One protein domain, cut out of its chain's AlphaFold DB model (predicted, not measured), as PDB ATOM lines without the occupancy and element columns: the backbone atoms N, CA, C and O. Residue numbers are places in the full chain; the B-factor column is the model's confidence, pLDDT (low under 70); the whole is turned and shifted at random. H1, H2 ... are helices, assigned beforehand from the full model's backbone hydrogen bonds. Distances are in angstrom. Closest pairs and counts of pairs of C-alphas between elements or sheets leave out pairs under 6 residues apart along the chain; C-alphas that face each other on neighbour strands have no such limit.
ATOM      1  N   LEU A   2      23.394   3.954   5.961       64.25
ATOM      2  CA  LEU A   2      22.439   4.320   4.891       64.25
ATOM      3  C   LEU A   2      21.273   3.327   4.701       64.25
ATOM      4  O   LEU A   2      20.121   3.738   4.821       64.25
ATOM      5  N   LYS A   3      21.552   2.028   4.492       75.75
ATOM      6  CA  LYS A   3      20.517   0.983   4.322       75.75
ATOM      7  C   LYS A   3      19.435   1.023   5.413       75.75
ATOM      8  O   LYS A   3      18.250   0.932   5.116       75.75
ATOM      9  N   ALA A   4      19.830   1.260   6.664       82.56
ATOM     10  CA  ALA A   4      18.911   1.356   7.795       82.56
ATOM     11  C   ALA A   4      18.056   2.640   7.794       82.56
ATOM     12  O   ALA A   4      16.882   2.584   8.157       82.56
ATOM     13  N   LYS A   5      18.603   3.781   7.344       79.06
ATOM     14  CA  LYS A   5      17.841   5.032   7.147       79.06
ATOM     15  C   LYS A   5      16.773   4.852   6.063       79.06
ATOM     16  O   LYS A   5      15.630   5.262   6.253       79.06
ATOM     17  N   LEU A   6      17.131   4.197   4.957       78.88
ATOM     18  CA  LEU A   6      16.214   3.895   3.853       78.88
ATOM     19  C   LEU A   6      15.138   2.885   4.274       78.88
ATOM     20  O   LEU A   6      13.957   3.131   4.046       78.88
ATOM     21  N   ALA A   7      15.511   1.813   4.978       84.19
ATOM     22  CA  ALA A   7      14.559   0.860   5.549       84.19
ATOM     23  C   ALA A   7      13.571   1.546   6.509       84.19
ATOM     24  O   ALA A   7      12.361   1.383   6.367       84.19
ATOM     25  N   ALA A   8      14.053   2.390   7.430       86.69
ATOM     26  CA  ALA A   8      13.197   3.179   8.316       86.69
ATOM     27  C   ALA A   8      12.259   4.132   7.548       86.69
ATOM     28  O   ALA A   8      11.109   4.306   7.950       86.69
ATOM     29  N   ALA A   9      12.702   4.713   6.428       83.38
ATOM     30  CA  ALA A   9      11.850   5.522   5.557       83.38
ATOM     31  C   ALA A   9      10.765   4.683   4.854       83.38
ATOM     32  O   ALA A   9       9.606   5.098   4.821       83.38
ATOM     33  N   GLN A  10      11.092   3.480   4.367       84.44
ATOM     34  CA  GLN A  10      10.104   2.571   3.771       84.44
ATOM     35  C   GLN A  10       9.106   2.043   4.812       84.44
ATOM     36  O   GLN A  10       7.906   2.055   4.547       84.44
ATOM     37  N   PHE A  11       9.549   1.686   6.023       91.31
ATOM     38  CA  PHE A  11       8.654   1.357   7.141       91.31
ATOM     39  C   PHE A  11       7.681   2.519   7.433       91.31
ATOM     40  O   PHE A  11       6.467   2.305   7.452       91.31
ATOM     41  N   LYS A  12       8.176   3.767   7.550       88.69
ATOM     42  CA  LYS A  12       7.328   4.973   7.687       88.69
ATOM     43  C   LYS A  12       6.322   5.095   6.526       88.69
ATOM     44  O   LYS A  12       5.138   5.305   6.784       88.69
ATOM     45  N   LYS A  13       6.754   4.908   5.270       85.88
ATOM     46  CA  LYS A  13       5.903   4.975   4.062       85.88
ATOM     47  C   LYS A  13       4.798   3.910   4.064       85.88
ATOM     48  O   LYS A  13       3.642   4.236   3.802       85.88
ATOM     49  N   ARG A  14       5.109   2.653   4.407       86.75
ATOM     50  CA  ARG A  14       4.107   1.574   4.510       86.75
ATOM     51  C   ARG A  14       3.114   1.835   5.644       86.75
ATOM     52  O   ARG A  14       1.915   1.685   5.428       86.75
ATOM     53  N   PHE A  15       3.561   2.325   6.801       89.88
ATOM     54  CA  PHE A  15       2.662   2.727   7.891       89.88
ATOM     55  C   PHE A  15       1.740   3.901   7.531       89.88
ATOM     56  O   PHE A  15       0.581   3.923   7.945       89.88
ATOM     57  N   GLN A  16       2.206   4.845   6.712       85.94
ATOM     58  CA  GLN A  16       1.395   5.969   6.231       85.94
ATOM     59  C   GLN A  16       0.250   5.557   5.289       85.94
ATOM     60  O   GLN A  16      -0.705   6.325   5.165       85.94
ATOM     61  N   THR A  17       0.281   4.354   4.695       84.06
ATOM     62  CA  THR A  17      -0.853   3.819   3.908       84.06
ATOM     63  C   THR A  17      -2.111   3.603   4.752       84.06
ATOM     64  O   THR A  17      -3.215   3.694   4.226       84.06
ATOM     65  N   LYS A  18      -1.946   3.328   6.057       82.88
ATOM     66  CA  LYS A  18      -3.007   2.987   7.027       82.88
ATOM     67  C   LYS A  18      -3.846   1.752   6.668       82.88
ATOM     68  O   LYS A  18      -4.786   1.441   7.396       82.88
ATOM     69  N   GLU A  19      -3.517   1.017   5.605       85.81
ATOM     70  CA  GLU A  19      -4.214  -0.221   5.263       85.81
ATOM     71  C   GLU A  19      -3.889  -1.290   6.326       85.81
ATOM     72  O   GLU A  19      -2.713  -1.625   6.497       85.81
ATOM     73  N   PRO A  20      -4.880  -1.858   7.041       86.12
ATOM     74  CA  PRO A  20      -4.614  -2.757   8.166       86.12
ATOM     75  C   PRO A  20      -3.725  -3.957   7.816       86.12
ATOM     76  O   PRO A  20      -2.842  -4.313   8.594       86.12
ATOM     77  N   ARG A  21      -3.902  -4.549   6.626       87.25
ATOM     78  CA  ARG A  21      -3.105  -5.694   6.163       87.25
ATOM     79  C   ARG A  21      -1.645  -5.314   5.913       87.25
ATOM     80  O   ARG A  21      -0.750  -6.020   6.375       87.25
ATOM     81  N   VAL A  22      -1.402  -4.193   5.228       88.94
ATOM     82  CA  VAL A  22      -0.046  -3.668   4.994       88.94
ATOM     83  C   VAL A  22       0.620  -3.324   6.320       88.94
ATOM     84  O   VAL A  22       1.757  -3.732   6.542       88.94
ATOM     85  N   VAL A  23      -0.076  -2.636   7.233       90.19
ATOM     86  CA  VAL A  23       0.484  -2.280   8.546       90.19
ATOM     87  C   VAL A  23       0.834  -3.526   9.361       90.19
ATOM     88  O   VAL A  23       1.938  -3.577   9.893       90.19
ATOM     89  N   ALA A  24      -0.033  -4.543   9.424       88.25
ATOM     90  CA  ALA A  24       0.240  -5.777  10.167       88.25
ATOM     91  C   ALA A  24       1.523  -6.480   9.680       88.25
ATOM     92  O   ALA A  24       2.439  -6.697  10.472       88.25
ATOM     93  N   LEU A  25       1.641  -6.723   8.369       89.00
ATOM     94  CA  LEU A  25       2.840  -7.325   7.763       89.00
ATOM     95  C   LEU A  25       4.092  -6.448   7.961       89.00
ATOM     96  O   LEU A  25       5.188  -6.952   8.206       89.00
ATOM     97  N   THR A  26       3.930  -5.123   7.913       92.06
ATOM     98  CA  THR A  26       5.021  -4.164   8.152       92.06
ATOM     99  C   THR A  26       5.500  -4.202   9.611       92.06
ATOM    100  O   THR A  26       6.699  -4.080   9.853       92.06
ATOM    101  N   LEU A  27       4.606  -4.411  10.589       92.06
ATOM    102  CA  LEU A  27       4.965  -4.577  12.007       92.06
ATOM    103  C   LEU A  27       5.693  -5.902  12.269       92.06
ATOM    104  O   LEU A  27       6.623  -5.930  13.073       92.06
ATOM    105  N   GLU A  28       5.308  -6.984  11.591       90.62
ATOM    106  CA  GLU A  28       5.998  -8.278  11.683       90.62
ATOM    107  C   GLU A  28       7.416  -8.201  11.107       90.62
ATOM    108  O   GLU A  28       8.375  -8.579  11.785       90.62
ATOM    109  N   LEU A  29       7.569  -7.635   9.904       91.69
ATOM    110  CA  LEU A  29       8.879  -7.401   9.292       91.69
ATOM    111  C   LEU A  29       9.753  -6.484  10.162       91.69
ATOM    112  O   LEU A  29      10.944  -6.742  10.329       91.69
ATOM    113  N   LEU A  30       9.159  -5.450  10.768       93.00
ATOM    114  CA  LEU A  30       9.847  -4.549  11.690       93.00
ATOM    115  C   LEU A  30      10.280  -5.247  12.990       93.00
ATOM    116  O   LEU A  30      11.387  -4.987  13.455       93.00
ATOM    117  N   GLU A  31       9.476  -6.147  13.569       91.44
ATOM    118  CA  GLU A  31       9.901  -6.945  14.733       91.44
ATOM    119  C   GLU A  31      11.124  -7.800  14.386       91.44
ATOM    120  O   GLU A  31      12.105  -7.793  15.132       91.44
ATOM    121  N   LYS A  32      11.103  -8.490  13.235       89.44
ATOM    122  CA  LYS A  32      12.243  -9.302  12.783       89.44
ATOM    123  C   LYS A  32      13.477  -8.438  12.527       89.44
ATOM    124  O   LYS A  32      14.520  -8.725  13.104       89.44
ATOM    125  N   ALA A  33      13.350  -7.344  11.779       88.25
ATOM    126  CA  ALA A  33      14.457  -6.427  11.504       88.25
ATOM    127  C   ALA A  33      15.038  -5.790  12.785       88.25
ATOM    128  O   ALA A  33      16.252  -5.636  12.911       88.25
ATOM    129  N   MET A  34      14.204  -5.473  13.782       89.62
ATOM    130  CA  MET A  34      14.657  -4.986  15.093       89.62
ATOM    131  C   MET A  34      15.356  -6.069  15.931       89.62
ATOM    132  O   MET A  34      16.165  -5.740  16.803       89.62
ATOM    133  N   LEU A  35      15.098  -7.357  15.692       88.06
ATOM    134  CA  LEU A  35      15.852  -8.448  16.314       88.06
ATOM    135  C   LEU A  35      17.231  -8.637  15.660       88.06
ATOM    136  O   LEU A  35      18.193  -8.863  16.390       88.06
ATOM    137  N   THR A  36      17.332  -8.489  14.334       84.12
ATOM    138  CA  THR A  36      18.497  -8.900  13.528       84.12
ATOM    139  C   THR A  36      19.438  -7.772  13.089       84.12
ATOM    140  O   THR A  36      20.650  -7.930  13.187       84.12
ATOM    141  N   CYS A  37      18.934  -6.625  12.618       82.94
ATOM    142  CA  CYS A  37      19.743  -5.619  11.904       82.94
ATOM    143  C   CYS A  37      20.562  -4.672  12.809       82.94
ATOM    144  O   CYS A  37      21.203  -3.740  12.316       82.94
ATOM    145  N   GLY A  38      20.538  -4.901  14.127       84.56
ATOM    146  CA  GLY A  38      21.379  -4.227  15.120       84.56
ATOM    147  C   GLY A  38      21.204  -2.706  15.249       84.56
ATOM    148  O   GLY A  38      20.310  -2.079  14.670       84.56
ATOM    149  N   ASN A  39      22.116  -2.104  16.017       84.56
ATOM    150  CA  ASN A  39      22.092  -0.693  16.411       84.56
ATOM    151  C   ASN A  39      21.895   0.300  15.241       84.56
ATOM    152  O   ASN A  39      21.151   1.265  15.428       84.56
ATOM    153  N   PRO A  40      22.471   0.106  14.028       84.62
ATOM    154  CA  PRO A  40      22.246   1.020  12.908       84.62
ATOM    155  C   PRO A  40      20.775   1.154  12.499       84.62
ATOM    156  O   PRO A  40      20.386   2.230  12.047       84.62
ATOM    157  N   LEU A  41      19.964   0.101  12.663       88.00
ATOM    158  CA  LEU A  41      18.512   0.181  12.495       88.00
ATOM    159  C   LEU A  41      17.835   0.715  13.754       88.00
ATOM    160  O   LEU A  41      16.995   1.602  13.641       88.00
ATOM    161  N   HIS A  42      18.230   0.252  14.944       90.44
ATOM    162  CA  HIS A  42      17.613   0.688  16.205       90.44
ATOM    163  C   HIS A  42      17.637   2.214  16.371       90.44
ATOM    164  O   HIS A  42      16.626   2.788  16.761       90.44
ATOM    165  N   ILE A  43      18.724   2.884  15.970       87.94
ATOM    166  CA  ILE A  43      18.847   4.355  15.971       87.94
ATOM    167  C   ILE A  43      17.845   5.025  15.006       87.94
ATOM    168  O   ILE A  43      17.319   6.091  15.305       87.94
ATOM    169  N   GLN A  44      17.561   4.420  13.847       88.81
ATOM    170  CA  GLN A  44      16.662   4.980  12.820       88.81
ATOM    171  C   GLN A  44      15.171   4.695  13.090       88.81
ATOM    172  O   GLN A  44      14.300   5.416  12.599       88.81
ATOM    173  N   ILE A  45      14.882   3.658  13.880       89.94
ATOM    174  CA  ILE A  45      13.545   3.332  14.401       89.94
ATOM    175  C   ILE A  45      13.274   4.092  15.711       89.94
ATOM    176  O   ILE A  45      12.150   4.508  15.966       89.94
ATOM    177  N   GLY A  46      14.314   4.357  16.503       87.69
ATOM    178  CA  GLY A  46      14.266   5.151  17.729       87.69
ATOM    179  C   GLY A  46      14.213   6.667  17.514       87.69
ATOM    180  O   GLY A  46      14.457   7.401  18.466       87.69
ATOM    181  N   THR A  47      13.916   7.169  16.306       87.69
ATOM    182  CA  THR A  47      13.738   8.617  16.086       87.69
ATOM    183  C   THR A  47      12.323   9.069  16.436       87.69
ATOM    184  O   THR A  47      11.344   8.331  16.278       87.69
ATOM    185  N   LYS A  48      12.195  10.329  16.860       85.06
ATOM    186  CA  LYS A  48      10.917  10.956  17.220       85.06
ATOM    187  C   LYS A  48       9.895  10.857  16.083       85.06
ATOM    188  O   LYS A  48       8.747  10.491  16.306       85.06
ATOM    189  N   GLU A  49      10.318  11.083  14.842       85.50
ATOM    190  CA  GLU A  49       9.451  11.014  13.657       85.50
ATOM    191  C   GLU A  49       8.974   9.585  13.370       85.50
ATOM    192  O   GLU A  49       7.915   9.414  12.774       85.50
ATOM    193  N   PHE A  50       9.734   8.555  13.764       90.06
ATOM    194  CA  PHE A  50       9.300   7.162  13.640       90.06
ATOM    195  C   PHE A  50       8.283   6.801  14.728       90.06
ATOM    196  O   PHE A  50       7.183   6.338  14.423       90.06
ATOM    197  N   MET A  51       8.617   7.063  15.994       89.38
ATOM    198  CA  MET A  51       7.749   6.732  17.129       89.38
ATOM    199  C   MET A  51       6.408   7.484  17.054       89.38
ATOM    200  O   MET A  51       5.355   6.905  17.329       89.38
ATOM    201  N   ASN A  52       6.415   8.726  16.555       87.81
ATOM    202  CA  ASN A  52       5.200   9.494  16.272       87.81
ATOM    203  C   ASN A  52       4.278   8.803  15.250       87.81
ATOM    204  O   ASN A  52       3.060   8.918  15.377       87.81
ATOM    205  N   VAL A  53       4.807   8.078  14.253       89.62
ATOM    206  CA  VAL A  53       3.984   7.336  13.274       89.62
ATOM    207  C   VAL A  53       3.282   6.152  13.941       89.62
ATOM    208  O   VAL A  53       2.085   5.967  13.724       89.62
ATOM    209  N   LEU A  54       3.974   5.406  14.812       89.12
ATOM    210  CA  LEU A  54       3.366   4.303  15.568       89.12
ATOM    211  C   LEU A  54       2.254   4.794  16.506       89.12
ATOM    212  O   LEU A  54       1.153   4.245  16.492       89.12
ATOM    213  N   VAL A  55       2.481   5.873  17.261       86.00
ATOM    214  CA  VAL A  55       1.429   6.450  18.120       86.00
ATOM    215  C   VAL A  55       0.303   7.076  17.280       86.00
ATOM    216  O   VAL A  55      -0.865   6.988  17.645       86.00
ATOM    217  N   THR A  56       0.594   7.612  16.090       88.06
ATOM    218  CA  THR A  56      -0.449   8.081  15.154       88.06
ATOM    219  C   THR A  56      -1.306   6.938  14.592       88.06
ATOM    220  O   THR A  56      -2.463   7.173  14.242       88.06
ATOM    221  N   LEU A  57      -0.795   5.701  14.523       86.62
ATOM    222  CA  LEU A  57      -1.592   4.503  14.217       86.62
ATOM    223  C   LEU A  57      -2.468   4.073  15.404       86.62
ATOM    224  O   LEU A  57      -3.642   3.769  15.200       86.62
ATOM    225  N   LEU A  58      -1.953   4.125  16.640       85.75
ATOM    226  CA  LEU A  58      -2.772   3.916  17.846       85.75
ATOM    227  C   LEU A  58      -3.940   4.918  17.907       85.75
ATOM    228  O   LEU A  58      -5.077   4.540  18.165       85.75
ATOM    229  N   ASN A  59      -3.683   6.184  17.573       81.62
ATOM    230  CA  ASN A  59      -4.647   7.288  17.624       81.62
ATOM    231  C   ASN A  59      -5.744   7.272  16.524       81.62
ATOM    232  O   ASN A  59      -6.444   8.281  16.355       81.62
ATOM    233  N   GLN A  60      -5.888   6.194  15.739       81.75
ATOM    234  CA  GLN A  60      -6.868   6.086  14.647       81.75
ATOM    235  C   GLN A  60      -8.149   5.358  15.076       81.75
ATOM    236  O   GLN A  60      -8.126   4.198  15.477       81.75
ATOM    237  N   LYS A  61      -9.292   6.045  14.932       68.00
ATOM    238  CA  LYS A  61     -10.596   5.602  15.462       68.00
ATOM    239  C   LYS A  61     -11.153   4.323  14.827       68.00
ATOM    240  O   LYS A  61     -11.895   3.610  15.489       68.00
ATOM    241  N   ASN A  62     -10.776   4.032  13.581       71.81
ATOM    242  CA  ASN A  62     -11.283   2.897  12.799       71.81
ATOM    243  C   ASN A  62     -10.211   1.805  12.602       71.81
ATOM    244  O   ASN A  62     -10.303   1.010  11.668       71.81
ATOM    245  N   PHE A  63      -9.151   1.800  13.417       80.56
ATOM    246  CA  PHE A  63      -8.024   0.884  13.252       80.56
ATOM    247  C   PHE A  63      -8.234  -0.406  14.070       80.56
ATOM    248  O   PHE A  63      -8.640  -0.301  15.229       80.56
ATOM    249  N   PRO A  64      -7.996  -1.619  13.524       86.19
ATOM    250  CA  PRO A  64      -8.344  -2.856  14.229       86.19
ATOM    251  C   PRO A  64      -7.592  -3.034  15.563       86.19
ATOM    252  O   PRO A  64      -6.365  -2.881  15.587       86.19
ATOM    253  N   PRO A  65      -8.281  -3.424  16.658       84.38
ATOM    254  CA  PRO A  65      -7.696  -3.457  18.001       84.38
ATOM    255  C   PRO A  65      -6.516  -4.430  18.104       84.38
ATOM    256  O   PRO A  65      -5.498  -4.079  18.684       84.38
ATOM    257  N   VAL A  66      -6.578  -5.581  17.423       85.00
ATOM    258  CA  VAL A  66      -5.480  -6.568  17.341       85.00
ATOM    259  C   VAL A  66      -4.163  -5.937  16.860       85.00
ATOM    260  O   VAL A  66      -3.080  -6.296  17.317       85.00
ATOM    261  N   ILE A  67      -4.230  -4.956  15.951       87.00
ATOM    262  CA  ILE A  67      -3.037  -4.270  15.434       87.00
ATOM    263  C   ILE A  67      -2.581  -3.175  16.411       87.00
ATOM    264  O   ILE A  67      -1.380  -2.966  16.573       87.00
ATOM    265  N   GLN A  68      -3.506  -2.517  17.120       87.31
ATOM    266  CA  GLN A  68      -3.165  -1.583  18.202       87.31
ATOM    267  C   GLN A  68      -2.458  -2.307  19.362       87.31
ATOM    268  O   GLN A  68      -1.386  -1.879  19.786       87.31
ATOM    269  N   GLU A  69      -2.987  -3.450  19.803       88.00
ATOM    270  CA  GLU A  69      -2.361  -4.349  20.782       88.00
ATOM    271  C   GLU A  69      -0.970  -4.808  20.319       88.00
ATOM    272  O   GLU A  69      -0.020  -4.796  21.106       88.00
ATOM    273  N   ARG A  70      -0.802  -5.141  19.030       89.75
ATOM    274  CA  ARG A  70       0.503  -5.515  18.460       89.75
ATOM    275  C   ARG A  70       1.507  -4.358  18.464       89.75
ATOM    276  O   ARG A  70       2.670  -4.586  18.790       89.75
ATOM    277  N   ILE A  71       1.083  -3.126  18.162       90.62
ATOM    278  CA  ILE A  71       1.938  -1.928  18.268       90.62
ATOM    279  C   ILE A  71       2.348  -1.692  19.730       90.62
ATOM    280  O   ILE A  71       3.528  -1.464  20.001       90.62
ATOM    281  N   LEU A  72       1.411  -1.801  20.678       89.75
ATOM    282  CA  LEU A  72       1.694  -1.668  22.113       89.75
ATOM    283  C   LEU A  72       2.660  -2.754  22.607       89.75
ATOM    284  O   LEU A  72       3.622  -2.436  23.303       89.75
ATOM    285  N   SER A  73       2.473  -4.004  22.175       89.81
ATOM    286  CA  SER A  73       3.386  -5.122  22.448       89.81
ATOM    287  C   SER A  73       4.811  -4.845  21.949       89.81
ATOM    288  O   SER A  73       5.771  -5.084  22.678       89.81
ATOM    289  N   LEU A  74       4.975  -4.288  20.743       91.31
ATOM    290  CA  LEU A  74       6.297  -3.946  20.207       91.31
ATOM    291  C   LEU A  74       6.956  -2.785  20.962       91.31
ATOM    292  O   LEU A  74       8.124  -2.894  21.333       91.31
ATOM    293  N   ILE A  75       6.209  -1.720  21.269       91.12
ATOM    294  CA  ILE A  75       6.710  -0.596  22.081       91.12
ATOM    295  C   ILE A  75       7.136  -1.082  23.476       91.12
ATOM    296  O   ILE A  75       8.180  -0.671  23.972       91.12
ATOM    297  N   GLN A  76       6.384  -2.003  24.083       89.62
ATOM    298  CA  GLN A  76       6.717  -2.646  25.355       89.62
ATOM    299  C   GLN A  76       7.974  -3.521  25.260       89.62
ATOM    300  O   GLN A  76       8.886  -3.361  26.074       89.62
ATOM    301  N   LYS A  77       8.068  -4.401  24.249       89.56
ATOM    302  CA  LYS A  77       9.261  -5.234  24.010       89.56
ATOM    303  C   LYS A  77      10.514  -4.371  23.826       89.56
ATOM    304  O   LYS A  77      11.546  -4.686  24.411       89.56
ATOM    305  N   TRP A  78      10.446  -3.283  23.057       90.88
ATOM    306  CA  TRP A  78      11.596  -2.395  22.834       90.88
ATOM    307  C   TRP A  78      11.907  -1.508  24.040       90.88
ATOM    308  O   TRP A  78      13.073  -1.401  24.408       90.88
ATOM    309  N   GLY A  79      10.894  -0.935  24.696       86.75
ATOM    310  CA  GLY A  79      11.070  -0.114  25.896       86.75
ATOM    311  C   GLY A  79      11.751  -0.870  27.039       86.75
ATOM    312  O   GLY A  79      12.596  -0.297  27.712       86.75
ATOM    313  N   MET A  80      11.450  -2.165  27.199       85.56
ATOM    314  CA  MET A  80      12.125  -3.047  28.163       85.56
ATOM    315  C   MET A  80      13.488  -3.554  27.660       85.56
ATOM    316  O   MET A  80      14.437  -3.632  28.434       85.56
ATOM    317  N   ARG A  81      13.630  -3.886  26.364       84.94
ATOM    318  CA  ARG A  81      14.907  -4.374  25.799       84.94
ATOM    319  C   ARG A  81      16.008  -3.313  25.854       84.94
ATOM    320  O   ARG A  81      17.130  -3.644  26.219       84.94
ATOM    321  N   PHE A  82      15.679  -2.071  25.506       85.44
ATOM    322  CA  PHE A  82      16.620  -0.948  25.445       85.44
ATOM    323  C   PHE A  82      16.635  -0.099  26.728       85.44
ATOM    324  O   PHE A  82      17.245   0.963  26.751       85.44
ATOM    325  N   GLU A  83      16.011  -0.557  27.822       81.75
ATOM    326  CA  GLU A  83      16.027   0.135  29.123       81.75
ATOM    327  C   GLU A  83      17.456   0.308  29.673       81.75
ATOM    328  O   GLU A  83      17.775   1.319  30.302       81.75
ATOM    329  N   LYS A  84      18.338  -0.657  29.374       77.06
ATOM    330  CA  LYS A  84      19.776  -0.604  29.683       77.06
ATOM    331  C   LYS A  84      20.550   0.338  28.759       77.06
ATOM    332  O   LYS A  84      21.486   0.985  29.207       77.06
ATOM    333  N   ASP A  85      20.120   0.446  27.503       79.94
ATOM    334  CA  ASP A  85      20.754   1.254  26.452       79.94
ATOM    335  C   ASP A  85      20.141   2.662  26.345       79.94
ATOM    336  O   ASP A  85      20.310   3.345  25.334       79.94
ATOM    337  N   LYS A  86      19.410   3.110  27.377       77.50
ATOM    338  CA  LYS A  86      18.670   4.386  27.417       77.50
ATOM    339  C   LYS A  86      19.522   5.615  27.077       77.50
ATOM    340  O   LYS A  86      18.991   6.589  26.562       77.50
ATOM    341  N   ASP A  87      20.829   5.560  27.330       73.50
ATOM    342  CA  ASP A  87      21.765   6.658  27.064       73.50
ATOM    343  C   ASP A  87      22.084   6.793  25.554       73.50
ATOM    344  O   ASP A  87      22.585   7.822  25.106       73.50
ATOM    345  N   ILE A  88      21.755   5.762  24.759       76.56
ATOM    346  CA  ILE A  88      21.937   5.679  23.299       76.56
ATOM    347  C   ILE A  88      20.577   5.659  22.572       76.56
ATOM    348  O   ILE A  88      20.433   6.254  21.503       76.56
ATOM    349  N   LEU A  89      19.575   4.973  23.135       84.50
ATOM    350  CA  LEU A  89      18.253   4.728  22.542       84.50
ATOM    351  C   LEU A  89      17.087   5.135  23.484       84.50
ATOM    352  O   LEU A  89      16.176   4.336  23.728       84.50
ATOM    353  N   PRO A  90      17.069   6.381  23.998       83.62
ATOM    354  CA  PRO A  90      16.150   6.834  25.054       83.62
ATOM    355  C   PRO A  90      14.670   6.695  24.685       83.62
ATOM    356  O   PRO A  90      13.853   6.245  25.490       83.62
ATOM    357  N   LEU A  91      14.323   7.048  23.443       87.00
ATOM    358  CA  LEU A  91      12.942   7.239  23.001       87.00
ATOM    359  C   LEU A  91      12.086   5.962  23.060       87.00
ATOM    360  O   LEU A  91      10.866   6.067  23.160       87.00
ATOM    361  N   PHE A  92      12.679   4.761  23.066       87.00
ATOM    362  CA  PHE A  92      11.914   3.531  23.315       87.00
ATOM    363  C   PHE A  92      11.407   3.456  24.762       87.00
ATOM    364  O   PHE A  92      10.240   3.126  24.983       87.00
ATOM    365  N   SER A  93      12.255   3.795  25.737       84.88
ATOM    366  CA  SER A  93      11.888   3.795  27.157       84.88
ATOM    367  C   SER A  93      10.996   4.989  27.513       84.88
ATOM    368  O   SER A  93      10.000   4.821  28.220       84.88
ATOM    369  N   GLU A  94      11.261   6.176  26.952       86.31
ATOM    370  CA  GLU A  94      10.420   7.365  27.163       86.31
ATOM    371  C   GLU A  94       8.994   7.176  26.633       86.31
ATOM    372  O   GLU A  94       8.032   7.426  27.360       86.31
ATOM    373  N   VAL A  95       8.827   6.690  25.394       85.75
ATOM    374  CA  VAL A  95       7.495   6.472  24.799       85.75
ATOM    375  C   VAL A  95       6.724   5.399  25.575       85.75
ATOM    376  O   VAL A  95       5.541   5.587  25.864       85.75
ATOM    377  N   TYR A  96       7.383   4.304  25.969       86.50
ATOM    378  CA  TYR A  96       6.777   3.257  26.798       86.50
ATOM    379  C   TYR A  96       6.335   3.792  28.170       86.50
ATOM    380  O   TYR A  96       5.197   3.565  28.594       86.50
ATOM    381  N   SER A  97       7.196   4.565  28.834       84.50
ATOM    382  CA  SER A  97       6.922   5.172  30.140       84.50
ATOM    383  C   SER A  97       5.805   6.219  30.073       84.50
ATOM    384  O   SER A  97       4.935   6.243  30.941       84.50
ATOM    385  N   ALA A  98       5.760   7.037  29.019       84.81
ATOM    386  CA  ALA A  98       4.710   8.033  28.810       84.81
ATOM    387  C   ALA A  98       3.339   7.400  28.514       84.81
ATOM    388  O   ALA A  98       2.321   7.879  29.014       84.81
ATOM    389  N   LEU A  99       3.294   6.308  27.742       85.31
ATOM    390  CA  LEU A  99       2.061   5.544  27.508       85.31
ATOM    391  C   LEU A  99       1.565   4.873  28.804       85.31
ATOM    392  O   LEU A  99       0.373   4.941  29.104       85.31
ATOM    393  N   LYS A 100       2.473   4.306  29.616       84.12
ATOM    394  CA  LYS A 100       2.156   3.794  30.963       84.12
ATOM    395  C   LYS A 100       1.589   4.881  31.876       84.12
ATOM    396  O   LYS A 100       0.519   4.695  32.445       84.12
ATOM    397  N   ALA A 101       2.269   6.024  31.983       83.75
ATOM    398  CA  ALA A 101       1.864   7.138  32.843       83.75
ATOM    399  C   ALA A 101       0.484   7.715  32.478       83.75
ATOM    400  O   ALA A 101      -0.201   8.275  33.332       83.75
ATOM    401  N   ARG A 102       0.048   7.552  31.221       76.38
ATOM    402  CA  ARG A 102      -1.287   7.946  30.749       76.38
ATOM    403  C   ARG A 102      -2.335   6.815  30.822       76.38
ATOM    404  O   ARG A 102      -3.428   6.989  30.302       76.38
ATOM    405  N   ASN A 103      -2.054   5.693  31.493       76.88
ATOM    406  CA  ASN A 103      -2.958   4.538  31.660       76.88
ATOM    407  C   ASN A 103      -3.398   3.869  30.338       76.88
ATOM    408  O   ASN A 103      -4.550   3.452  30.185       76.88
ATOM    409  N   VAL A 104      -2.484   3.744  29.371       79.50
ATOM    410  CA  VAL A 104      -2.707   2.896  28.189       79.50
ATOM    411  C   VAL A 104      -2.560   1.418  28.590       79.50
ATOM    412  O   VAL A 104      -1.521   1.057  29.149       79.50
ATOM    413  N   PRO A 105      -3.558   0.547  28.326       76.31
ATOM    414  CA  PRO A 105      -3.469  -0.869  28.671       76.31
ATOM    415  C   PRO A 105      -2.454  -1.574  27.765       76.31
ATOM    416  O   PRO A 105      -2.673  -1.728  26.567       76.31
ATOM    417  N   PHE A 106      -1.339  -2.015  28.345       81.25
ATOM    418  CA  PHE A 106      -0.377  -2.881  27.665       81.25
ATOM    419  C   PHE A 106      -0.775  -4.358  27.811       81.25
ATOM    420  O   PHE A 106      -1.298  -4.739  28.862       81.25
ATOM    421  N   PRO A 107      -0.512  -5.207  26.799       77.50
ATOM    422  CA  PRO A 107      -0.724  -6.644  26.920       77.50
ATOM    423  C   PRO A 107       0.175  -7.254  28.009       77.50
ATOM    424  O   PRO A 107       1.214  -6.699  28.390       77.50
ATOM    425  N   GLN A 108      -0.225  -8.422  28.519       68.56
ATOM    426  CA  GLN A 108       0.571  -9.144  29.511       68.56
ATOM    427  C   GLN A 108       1.932  -9.526  28.918       68.56
ATOM    428  O   GLN A 108       2.014 -10.144  27.855       68.56
ATOM    429  N   TYR A 109       3.006  -9.154  29.615       58.19
ATOM    430  CA  TYR A 109       4.365  -9.480  29.201       58.19
ATOM    431  C   TYR A 109       4.672 -10.946  29.519       58.19
ATOM    432  O   TYR A 109       5.126 -11.276  30.614       58.19
TER     433      TYR A 109
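AT A GLANCE: This is residues 2 to 109 of the 744 residues of the protein "Tom1-like protein 2 isoform x3" of Stylonychia lemnae (UniProt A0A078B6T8). Two helical hairpins, H1 with H2 and H4 with H5, stack on each other as a four-helix up-and-down bundle, in which each helix runs against the one before it; H1 packs on H4 and H2 on H5. The short helix H3 joins the two hairpins at the end where H1 begins and H2 ends, and H6 packs across H5 on the side away from the first hairpin. The printed part has 108 residues with six named helices, H1 to H6 in order, and no named strand: the class is all helix. It is compact, with a radius of gyration of the C-alphas of 13.0 A, and rounded, spanning 34 by 30 by 21 A.

IN THESE COORDINATES: Find C-alpha 2 at (22.439, 4.320, 4.891); from there H1, residues 2 to 16, runs 21.2 A to C-alpha 16 at (1.395, 5.969, 6.231). Next come H2, residues 20 to 36, 24.5 A long, and H3, residues 38 to 45. H4 holds residues 48 to 58, and H5, residues 65 to 81, is 23.9 A long. H6, residues 90 to 101, ends at C-alpha 101 at (1.864, 7.138, 32.843).

HOW THE PARTS SIT: Begin in the bundle with the hairpin of H1 and H2: they touch at a shallow tilt of 25 degrees, opposite ways, and their closest C-alphas, Phe 15 and Val 23, are 5.5 A apart. H1 touches H4, with Lys 12 and Phe 50 the closest C-alphas at 6.6 A. H2 touches H5 at a shallow tilt of 15 degrees, the same way; look at the C-alphas of Ala 24 and Ile 67, the closest, 6.4 A apart. H4 and H5, a hairpin, touch at a shallow tilt of 34.9 degrees, only just short of steep; their closest C-alphas, Leu 58 and Gln 68, are 5.5 A apart. H3 touches H1 at residues 4 to 8 of H1 alone, with the closest C-alphas, Ala 4 and Leu 41, 4.9 A apart. H6 touches H5 at a steep tilt of 55 degrees, opposite ways, and the C-alphas of Gly 79 and Ser 93, the closest, are 4.2 A apart. H1 and H6 are apart. In H1, H2, H5 and H6 every O i to N i+4 pair is within hydrogen-bond range; in H3 it is 3 of 4 and in H4 6 of 7.

THE WHOLE: The two C-alphas farthest apart, Leu 2 and Asn 103, are 36.9 A apart. The printed part has no cut, and no link is long. The mean pLDDT of the printed part is 84.9; look for values under 70 at residues 2, 61 and 108 to 109.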